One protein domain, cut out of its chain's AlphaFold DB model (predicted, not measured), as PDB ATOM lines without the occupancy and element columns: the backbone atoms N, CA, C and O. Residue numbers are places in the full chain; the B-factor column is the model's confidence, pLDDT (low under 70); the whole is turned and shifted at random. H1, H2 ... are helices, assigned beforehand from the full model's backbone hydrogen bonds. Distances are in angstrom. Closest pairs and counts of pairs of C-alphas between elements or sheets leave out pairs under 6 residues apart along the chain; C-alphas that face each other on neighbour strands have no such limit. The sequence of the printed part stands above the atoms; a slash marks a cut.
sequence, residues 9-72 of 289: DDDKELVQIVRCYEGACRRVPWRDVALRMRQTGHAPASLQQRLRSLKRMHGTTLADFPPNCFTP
ATOM      1  N   ASP A   9     -31.134  -4.678 205.739       80.06
ATOM      2  CA  ASP A   9     -30.296  -5.238 206.806       80.06
ATOM      3  C   ASP A   9     -30.470  -6.753 206.973       80.06
ATOM      4  O   ASP A   9     -29.512  -7.440 207.335       80.06
ATOM      5  N   ASP A  10     -31.653  -7.301 206.666       86.81
ATOM      6  CA  ASP A  10     -31.842  -8.756 206.589       86.81
ATOM      7  C   ASP A  10     -31.019  -9.348 205.441       86.81
ATOM      8  O   ASP A  10     -30.394 -10.393 205.613       86.81
ATOM      9  N   ASP A  11     -30.985  -8.676 204.286       88.44
ATOM     10  CA  ASP A  11     -30.185  -9.098 203.136       88.44
ATOM     11  C   ASP A  11     -28.683  -9.014 203.433       88.44
ATOM     12  O   ASP A  11     -27.951  -9.959 203.126       88.44
ATOM     13  N   LYS A  12     -28.218  -7.938 204.085       89.38
ATOM     14  CA  LYS A  12     -26.823  -7.821 204.543       89.38
ATOM     15  C   LYS A  12     -26.451  -8.963 205.477       89.38
ATOM     16  O   LYS A  12     -25.455  -9.647 205.243       89.38
ATOM     17  N   GLU A  13     -27.251  -9.196 206.517       89.88
ATOM     18  CA  GLU A  13     -26.960 -10.250 207.488       89.88
ATOM     19  C   GLU A  13     -26.961 -11.633 206.821       89.88
ATOM     20  O   GLU A  13     -26.053 -12.438 207.050       89.88
ATOM     21  N   LEU A  14     -27.927 -11.891 205.935       92.12
ATOM     22  CA  LEU A  14     -28.003 -13.121 205.153       92.12
ATOM     23  C   LEU A  14     -26.739 -13.336 204.309       92.12
ATOM     24  O   LEU A  14     -26.135 -14.410 204.364       92.12
ATOM     25  N   VAL A  15     -26.316 -12.322 203.551       90.75
ATOM     26  CA  VAL A  15     -25.127 -12.383 202.687       90.75
ATOM     27  C   VAL A  15     -23.859 -12.600 203.508       90.75
ATOM     28  O   VAL A  15     -23.045 -13.457 203.161       90.75
ATOM     29  N   GLN A  16     -23.701 -11.892 204.625       89.62
ATOM     30  CA  GLN A  16     -22.522 -12.002 205.487       89.62
ATOM     31  C   GLN A  16     -22.414 -13.381 206.143       89.62
ATOM     32  O   GLN A  16     -21.342 -13.990 206.116       89.62
ATOM     33  N   ILE A  17     -23.521 -13.924 206.664       89.62
ATOM     34  CA  ILE A  17     -23.536 -15.268 207.259       89.62
ATOM     35  C   ILE A  17     -23.227 -16.331 206.200       89.62
ATOM     36  O   ILE A  17     -22.450 -17.249 206.464       89.62
ATOM     37  N   VAL A  18     -23.823 -16.232 205.007       90.56
ATOM     38  CA  VAL A  18     -23.613 -17.214 203.932       90.56
ATOM     39  C   VAL A  18     -22.182 -17.155 203.395       90.56
ATOM     40  O   VAL A  18     -21.593 -18.206 203.136       90.56
ATOM     41  N   ARG A  19     -21.584 -15.962 203.303       86.94
ATOM     42  CA  ARG A  19     -20.193 -15.779 202.863       86.94
ATOM     43  C   ARG A  19     -19.197 -16.544 203.737       86.94
ATOM     44  O   ARG A  19     -18.238 -17.097 203.203       86.94
ATOM     45  N   CYS A  20     -19.448 -16.662 205.044       82.94
ATOM     46  CA  CYS A  20     -18.629 -17.494 205.936       82.94
ATOM     47  C   CYS A  20     -18.630 -18.985 205.549       82.94
ATOM     48  O   CYS A  20     -17.661 -19.686 205.828       82.94
ATOM     49  N   TYR A  21     -19.700 -19.482 204.917       83.88
ATOM     50  CA  TYR A  21     -19.796 -20.871 204.458       83.88
ATOM     51  C   TYR A  21     -19.235 -21.064 203.042       83.88
ATOM     52  O   TYR A  21     -18.583 -22.080 202.800       83.88
ATOM     53  N   GLU A  22     -19.423 -20.094 202.135       77.94
ATOM     54  CA  GLU A  22     -18.821 -20.132 200.789       77.94
ATOM     55  C   GLU A  22     -17.291 -20.073 200.845       77.94
ATOM     56  O   GLU A  22     -16.635 -20.884 200.197       77.94
ATOM     57  N   GLY A  23     -16.716 -19.205 201.689       67.81
ATOM     58  CA  GLY A  23     -15.261 -19.130 201.878       67.81
ATOM     59  C   GLY A  23     -14.636 -20.405 202.460       67.81
ATOM     60  O   GLY A  23     -13.437 -20.617 202.324       67.81
ATOM     61  N   ALA A  24     -15.445 -21.272 203.077       73.31
ATOM     62  CA  ALA A  24     -15.020 -22.558 203.627       73.31
ATOM     63  C   ALA A  24     -15.348 -23.756 202.708       73.31
ATOM     64  O   ALA A  24     -15.162 -24.899 203.127       73.31
ATOM     65  N   CYS A  25     -15.883 -23.526 201.499       71.25
ATOM     66  CA  CYS A  25     -16.405 -24.564 200.595       71.25
ATOM     67  C   CYS A  25     -17.434 -25.504 201.261       71.25
ATOM     68  O   CYS A  25     -17.532 -26.686 200.924       71.25
ATOM     69  N   ARG A  26     -18.217 -25.004 202.229       78.44
ATOM     70  CA  ARG A  26     -19.216 -25.798 202.961       78.44
ATOM     71  C   ARG A  26     -20.614 -25.530 202.420       78.44
ATOM     72  O   ARG A  26     -20.986 -24.398 202.120       78.44
ATOM     73  N   ARG A  27     -21.437 -26.579 202.363       85.12
ATOM     74  CA  ARG A  27     -22.868 -26.440 202.066       85.12
ATOM     75  C   ARG A  27     -23.534 -25.597 203.155       85.12
ATOM     76  O   ARG A  27     -23.362 -25.888 204.332       85.12
ATOM     77  N   VAL A  28     -24.322 -24.599 202.755       89.00
ATOM     78  CA  VAL A  28     -25.000 -23.668 203.672       89.00
ATOM     79  C   VAL A  28     -26.047 -24.406 204.523       89.00
ATOM     80  O   VAL A  28     -27.039 -24.902 203.971       89.00
ATOM     81  N   PRO A  29     -25.883 -24.475 205.858       92.50
ATOM     82  CA  PRO A  29     -26.867 -25.085 206.741       92.50
ATOM     83  C   PRO A  29     -27.983 -24.077 207.063       92.50
ATOM     84  O   PRO A  29     -27.918 -23.323 208.027       92.50
ATOM     85  N   TRP A  30     -29.045 -24.061 206.251       91.94
ATOM     86  CA  TRP A  30     -30.124 -23.060 206.340       91.94
ATOM     87  C   TRP A  30     -30.841 -22.979 207.696       91.94
ATOM     88  O   TRP A  30     -31.353 -21.918 208.051       91.94
ATOM     89  N   ARG A  31     -30.867 -24.071 208.468       90.69
ATOM     90  CA  ARG A  31     -31.397 -24.060 209.843       90.69
ATOM     91  C   ARG A  31     -30.525 -23.219 210.776       90.69
ATOM     92  O   ARG A  31     -31.064 -22.440 211.554       90.69
ATOM     93  N   ASP A  32     -29.206 -23.308 210.641       91.50
ATOM     94  CA  ASP A  32     -28.261 -22.535 211.450       91.50
ATOM     95  C   ASP A  32     -28.273 -21.062 211.043       91.50
ATOM     96  O   ASP A  32     -28.196 -20.181 211.899       91.50
ATOM     97  N   VAL A  33     -28.421 -20.781 209.742       91.75
ATOM     98  CA  VAL A  33     -28.608 -19.410 209.243       91.75
ATOM     99  C   VAL A  33     -29.870 -18.801 209.858       91.75
ATOM    100  O   VAL A  33     -29.797 -17.726 210.444       91.75
ATOM    101  N   ALA A  34     -31.003 -19.510 209.829       90.50
ATOM    102  CA  ALA A  34     -32.239 -19.038 210.454       90.50
ATOM    103  C   ALA A  34     -32.110 -18.861 211.978       90.50
ATOM    104  O   ALA A  34     -32.662 -17.914 212.531       90.50
ATOM    105  N   LEU A  35     -31.347 -19.723 212.661       90.31
ATOM    106  CA  LEU A  35     -31.086 -19.588 214.098       90.31
ATOM    107  C   LEU A  35     -30.285 -18.316 214.423       90.31
ATOM    108  O   LEU A  35     -30.566 -17.644 215.419       90.31
ATOM    109  N   ARG A  36     -29.304 -17.971 213.580       86.81
ATOM    110  CA  ARG A  36     -28.521 -16.729 213.698       86.81
ATOM    111  C   ARG A  36     -29.366 -15.497 213.367       86.81
ATOM    112  O   ARG A  36     -29.296 -14.514 214.094       86.81
ATOM    113  N   MET A  37     -30.245 -15.605 212.373       91.69
ATOM    114  CA  MET A  37     -31.187 -14.556 211.967       91.69
ATOM    115  C   MET A  37     -32.531 -14.618 212.720       91.69
ATOM    116  O   MET A  37     -33.526 -14.065 212.250       91.69
ATOM    117  N   ARG A  38     -32.613 -15.272 213.892       86.31
ATOM    118  CA  ARG A  38     -33.900 -15.557 214.572       86.31
ATOM    119  C   ARG A  38     -34.751 -14.317 214.857       86.31
ATOM    120  O   ARG A  38     -35.970 -14.413 214.936       86.31
ATOM    121  N   GLN A  39     -34.107 -13.161 215.012       79.12
ATOM    122  CA  GLN A  39     -34.761 -11.879 215.290       79.12
ATOM    123  C   GLN A  39     -35.591 -11.367 214.102       79.12
ATOM    124  O   GLN A  39     -36.505 -10.577 214.300       79.12
ATOM    125  N   THR A  40     -35.292 -11.837 212.888       81.94
ATOM    126  CA  THR A  40     -35.981 -11.446 211.648       81.94
ATOM    127  C   THR A  40     -37.279 -12.228 211.419       81.94
ATOM    128  O   THR A  40     -38.153 -11.797 210.675       81.94
ATOM    129  N   GLY A  41     -37.429 -13.393 212.066       82.25
ATOM    130  CA  GLY A  41     -38.589 -14.274 211.900       82.25
ATOM    131  C   GLY A  41     -38.656 -15.009 210.553       82.25
ATOM    132  O   GLY A  41     -39.647 -15.692 210.287       82.25
ATOM    133  N   HIS A  42     -37.630 -14.902 209.703       85.50
ATOM    134  CA  HIS A  42     -37.603 -15.547 208.390       85.50
ATOM    135  C   HIS A  42     -37.367 -17.059 208.495       85.50
ATOM    136  O   HIS A  42     -36.451 -17.530 209.171       85.50
ATOM    137  N   ALA A  43     -38.175 -17.842 207.777       88.50
ATOM    138  CA  ALA A  43     -38.008 -19.291 207.704       88.50
ATOM    139  C   ALA A  43     -36.797 -19.677 206.823       88.50
ATOM    140  O   ALA A  43     -36.505 -18.977 205.849       88.50
ATOM    141  N   PRO A  44     -36.146 -20.836 207.059       92.06
ATOM    142  CA  PRO A  44     -34.991 -21.290 206.273       92.06
ATOM    143  C   PRO A  44     -35.218 -21.284 204.752       92.06
ATOM    144  O   PRO A  44     -34.352 -20.865 203.989       92.06
ATOM    145  N   ALA A  45     -36.405 -21.711 204.305       87.62
ATOM    146  CA  ALA A  45     -36.764 -21.730 202.888       87.62
ATOM    147  C   ALA A  45     -36.874 -20.314 202.291       87.62
ATOM    148  O   ALA A  45     -36.465 -20.092 201.152       87.62
ATOM    149  N   SER A  46     -37.375 -19.351 203.068       87.50
ATOM    150  CA  SER A  46     -37.477 -17.945 202.665       87.50
ATOM    151  C   SER A  46     -36.097 -17.306 202.529       87.50
ATOM    152  O   SER A  46     -35.849 -16.628 201.539       87.50
ATOM    153  N   LEU A  47     -35.176 -17.589 203.459       92.19
ATOM    154  CA  LEU A  47     -33.778 -17.141 203.383       92.19
ATOM    155  C   LEU A  47     -33.075 -17.710 202.142       92.19
ATOM    156  O   LEU A  47     -32.399 -16.989 201.409       92.19
ATOM    157  N   GLN A  48     -33.296 -18.995 201.851       92.94
ATOM    158  CA  GLN A  48     -32.756 -19.636 200.654       92.94
ATOM    159  C   GLN A  48     -33.308 -19.020 199.364       92.94
ATOM    160  O   GLN A  48     -32.556 -18.788 198.413       92.94
ATOM    161  N   GLN A  49     -34.617 -18.767 199.310       89.06
ATOM    162  CA  GLN A  49     -35.249 -18.129 198.159       89.06
ATOM    163  C   GLN A  49     -34.746 -16.696 197.978       89.06
ATOM    164  O   GLN A  49     -34.427 -16.314 196.852       89.06
ATOM    165  N   ARG A  50     -34.605 -15.933 199.068       91.31
ATOM    166  CA  ARG A  50     -34.086 -14.565 199.017       91.31
ATOM    167  C   ARG A  50     -32.657 -14.527 198.496       91.31
ATOM    168  O   ARG A  50     -32.394 -13.781 197.560       91.31
ATOM    169  N   LEU A  51     -31.769 -15.392 198.999       91.19
ATOM    170  CA  LEU A  51     -30.393 -15.473 198.499       91.19
ATOM    171  C   LEU A  51     -30.352 -15.771 196.994       91.19
ATOM    172  O   LEU A  51     -29.555 -15.180 196.271       91.19
ATOM    173  N   ARG A  52     -31.213 -16.669 196.497       88.62
ATOM    174  CA  ARG A  52     -31.302 -16.950 195.054       88.62
ATOM    175  C   ARG A  52     -31.711 -15.716 194.258       88.62
ATOM    176  O   ARG A  52     -31.137 -15.491 193.199       88.62
ATOM    177  N   SER A  53     -32.671 -14.932 194.747       84.06
ATOM    178  CA  SER A  53     -33.057 -13.671 194.104       84.06
ATOM    179  C   SER A  53     -31.899 -12.673 194.088       84.06
ATOM    180  O   SER A  53     -31.607 -12.115 193.035       84.06
ATOM    181  N   LEU A  54     -31.179 -12.517 195.205       84.81
ATOM    182  CA  LEU A  54     -30.012 -11.631 195.281       84.81
ATOM    183  C   LEU A  54     -28.901 -12.058 194.309       84.81
ATOM    184  O   LEU A  54     -28.350 -11.221 193.605       84.81
ATOM    185  N   LYS A  55     -28.629 -13.363 194.193       85.62
ATOM    186  CA  LYS A  55     -27.644 -13.890 193.233       85.62
ATOM    187  C   LYS A  55     -28.033 -13.669 191.769       85.62
ATOM    188  O   LYS A  55     -27.167 -13.533 190.915       85.62
ATOM    189  N   ARG A  56     -29.329 -13.627 191.445       78.81
ATOM    190  CA  ARG A  56     -29.767 -13.252 190.087       78.81
ATOM    191  C   ARG A  56     -29.524 -11.775 189.794       78.81
ATOM    192  O   ARG A  56     -29.274 -11.433 188.650       78.81
ATOM    193  N   MET A  57     -29.621 -10.931 190.817       69.56
ATOM    194  CA  MET A  57     -29.508  -9.479 190.697       69.56
ATOM    195  C   MET A  57     -28.055  -8.989 190.696       69.56
ATOM    196  O   MET A  57     -27.734  -8.055 189.971       69.56
ATOM    197  N   HIS A  58     -27.181  -9.607 191.493       76.69
ATOM    198  CA  HIS A  58     -25.820  -9.113 191.733       76.69
ATOM    199  C   HIS A  58     -24.701 -10.048 191.265       76.69
ATOM    200  O   HIS A  58     -23.535  -9.710 191.420       76.69
ATOM    201  N   GLY A  59     -25.031 -11.208 190.698       77.62
ATOM    202  CA  GLY A  59     -24.043 -12.202 190.273       77.62
ATOM    203  C   GLY A  59     -24.088 -13.482 191.105       77.62
ATOM    204  O   GLY A  59     -24.611 -13.544 192.219       77.62
ATOM    205  N   THR A  60     -23.579 -14.568 190.529       80.00
ATOM    206  CA  THR A  60     -23.695 -15.917 191.104       80.00
ATOM    207  C   THR A  60     -22.772 -16.140 192.302       80.00
ATOM    208  O   THR A  60     -23.085 -16.976 193.166       80.00
ATOM    209  N   THR A  61     -21.679 -15.380 192.384       81.75
ATOM    210  CA  THR A  61     -20.697 -15.434 193.467       81.75
ATOM    211  C   THR A  61     -20.955 -14.297 194.444       81.75
ATOM    212  O   THR A  61     -21.177 -13.161 194.039       81.75
ATOM    213  N   LEU A  62     -20.884 -14.564 195.753       82.81
ATOM    214  CA  LEU A  62     -21.039 -13.494 196.741       82.81
ATOM    215  C   LEU A  62     -19.945 -12.424 196.643       82.81
ATOM    216  O   LEU A  62     -20.159 -11.318 197.107       82.81
ATOM    217  N   ALA A  63     -18.793 -12.716 196.035       79.38
ATOM    218  CA  ALA A  63     -17.741 -11.727 195.788       79.38
ATOM    219  C   ALA A  63     -18.166 -10.609 194.817       79.38
ATOM    220  O   ALA A  63     -17.619  -9.515 194.903       79.38
ATOM    221  N   ASP A  64     -19.154 -10.872 193.956       76.44
ATOM    222  CA  ASP A  64     -19.653  -9.920 192.956       76.44
ATOM    223  C   ASP A  64     -20.681  -8.941 193.552       76.44
ATOM    224  O   ASP A  64     -21.124  -7.998 192.897       76.44
ATOM    225  N   PHE A  65     -21.080  -9.160 194.810       80.06
ATOM    226  CA  PHE A  65     -22.087  -8.336 195.463       80.06
ATOM    227  C   PHE A  65     -21.540  -6.935 195.757       80.06
ATOM    228  O   PHE A  65     -20.350  -6.782 196.055       80.06
ATOM    229  N   PRO A  66     -22.404  -5.902 195.748       78.50
ATOM    230  CA  PRO A  66     -21.967  -4.542 196.021       78.50
ATOM    231  C   PRO A  66     -21.272  -4.418 197.396       78.50
ATOM    232  O   PRO A  66     -21.679  -5.085 198.355       78.50
ATOM    233  N   PRO A  67     -20.264  -3.531 197.549       74.25
ATOM    234  CA  PRO A  67     -19.503  -3.385 198.798       74.25
ATOM    235  C   PRO A  67     -20.371  -3.109 200.034       74.25
ATOM    236  O   PRO A  67     -20.033  -3.512 201.147       74.25
ATOM    237  N   ASN A  68     -21.525  -2.462 199.838       72.25
ATOM    238  CA  ASN A  68     -22.470  -2.135 200.903       72.25
ATOM    239  C   ASN A  68     -23.060  -3.380 201.600       72.25
ATOM    240  O   ASN A  68     -23.397  -3.294 202.784       72.25
ATOM    241  N   CYS A  69     -23.103  -4.545 200.942       79.38
ATOM    242  CA  CYS A  69     -23.539  -5.810 201.537       79.38
ATOM    243  C   CYS A  69     -22.592  -6.303 202.643       79.38
ATOM    244  O   CYS A  69     -22.976  -7.138 203.461       79.38
ATOM    245  N   PHE A  70     -21.363  -5.785 202.691       80.25
ATOM    246  CA  PHE A  70     -20.323  -6.192 203.642       80.25
ATOM    247  C   PHE A  70     -20.062  -5.169 204.747       80.25
ATOM    248  O   PHE A  70     -19.200  -5.390 205.594       80.25
ATOM    249  N   THR A  71     -20.811  -4.068 204.758       79.31
ATOM    250  CA  THR A  71     -20.783  -3.101 205.862       79.31
ATOM    251  C   THR A  71     -21.405  -3.704 207.127       79.31
ATOM    252  O   THR A  71     -22.290  -4.557 207.008       79.31
ATOM    253  N   PRO A  72     -20.975  -3.300 208.339       77.88
ATOM    254  CA  PRO A  72     -21.582  -3.771 209.581       77.88
ATOM    255  C   PRO A  72     -23.110  -3.647 209.556       77.88
ATOM    256  O   PRO A  72     -23.655  -2.646 209.095       77.88
TER     257      PRO A  72
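Overview. This is residues 9 to 72 of the 289 residues of the protein "Histone methylation protein DOT1" of Phytophthora infestans (UniProt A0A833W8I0). Two longer helices, H1 and H3, cross at about a right angle; the short H2 packs across the beginning of H3 and only just reaches H1, and the single turn H4 packs on H1, away from H2. H1 is the hub, touching the other three. The printed part has 64 residues, with four named helices in the order H1, H2, H3, H4 and no named strand; the class is all helix. It is compact and rounded, with a radius of gyration of the C-alphas of 10.9 A and spans of 26 by 24 by 22 A.

Arrangement. H1, residues 9 to 22, touches H3, residues 44 to 58, about perpendicular at 90 degrees; the closest C-alphas are those of Leu 14 and Leu 47, 7.3 A apart. Residues 14 to 18 of H1 only just touch H2, residues 30 to 36, with 3 pairs of C-alphas within 8 A, the closest Ile 17 and Val 33 at 6.8 A. These two run opposite ways at a steep tilt of 57 degrees. H2 touches residues 44 to 48 of H3, about perpendicular at 84 degrees, with the C-alphas of Trp 30 and Pro 44 closest at 5.2 A. H4, residues 67 to 70, touches residues 11 to 16 of H1; the closest C-alphas, Lys 12 and Cys 69, are 4.9 A apart. H4 is apart from H2 and H3. In H2 and H3 every O i to N i+4 pair is within hydrogen-bond range, in H1 9 of 10, and H4 is too short for such a pair.

Along the chain. H1 begins at C-alpha 9 (-30.296, -5.238, 206.806) and is 19.7 A long. H2 measures 9.8 A. H3 begins at C-alpha 44 (-34.991, -21.290, 206.273) and is 21.1 A long. H4 ends at C-alpha 70 (-20.323, -6.192, 203.642).

Size, cuts and confidence. The two C-alphas farthest apart, those of Gln 39 and Gly 59, are 27.2 A apart. The printed part has no cut, and its three links are short. The mean pLDDT of the printed part is 84.3; residues 23 and 57 are under 70.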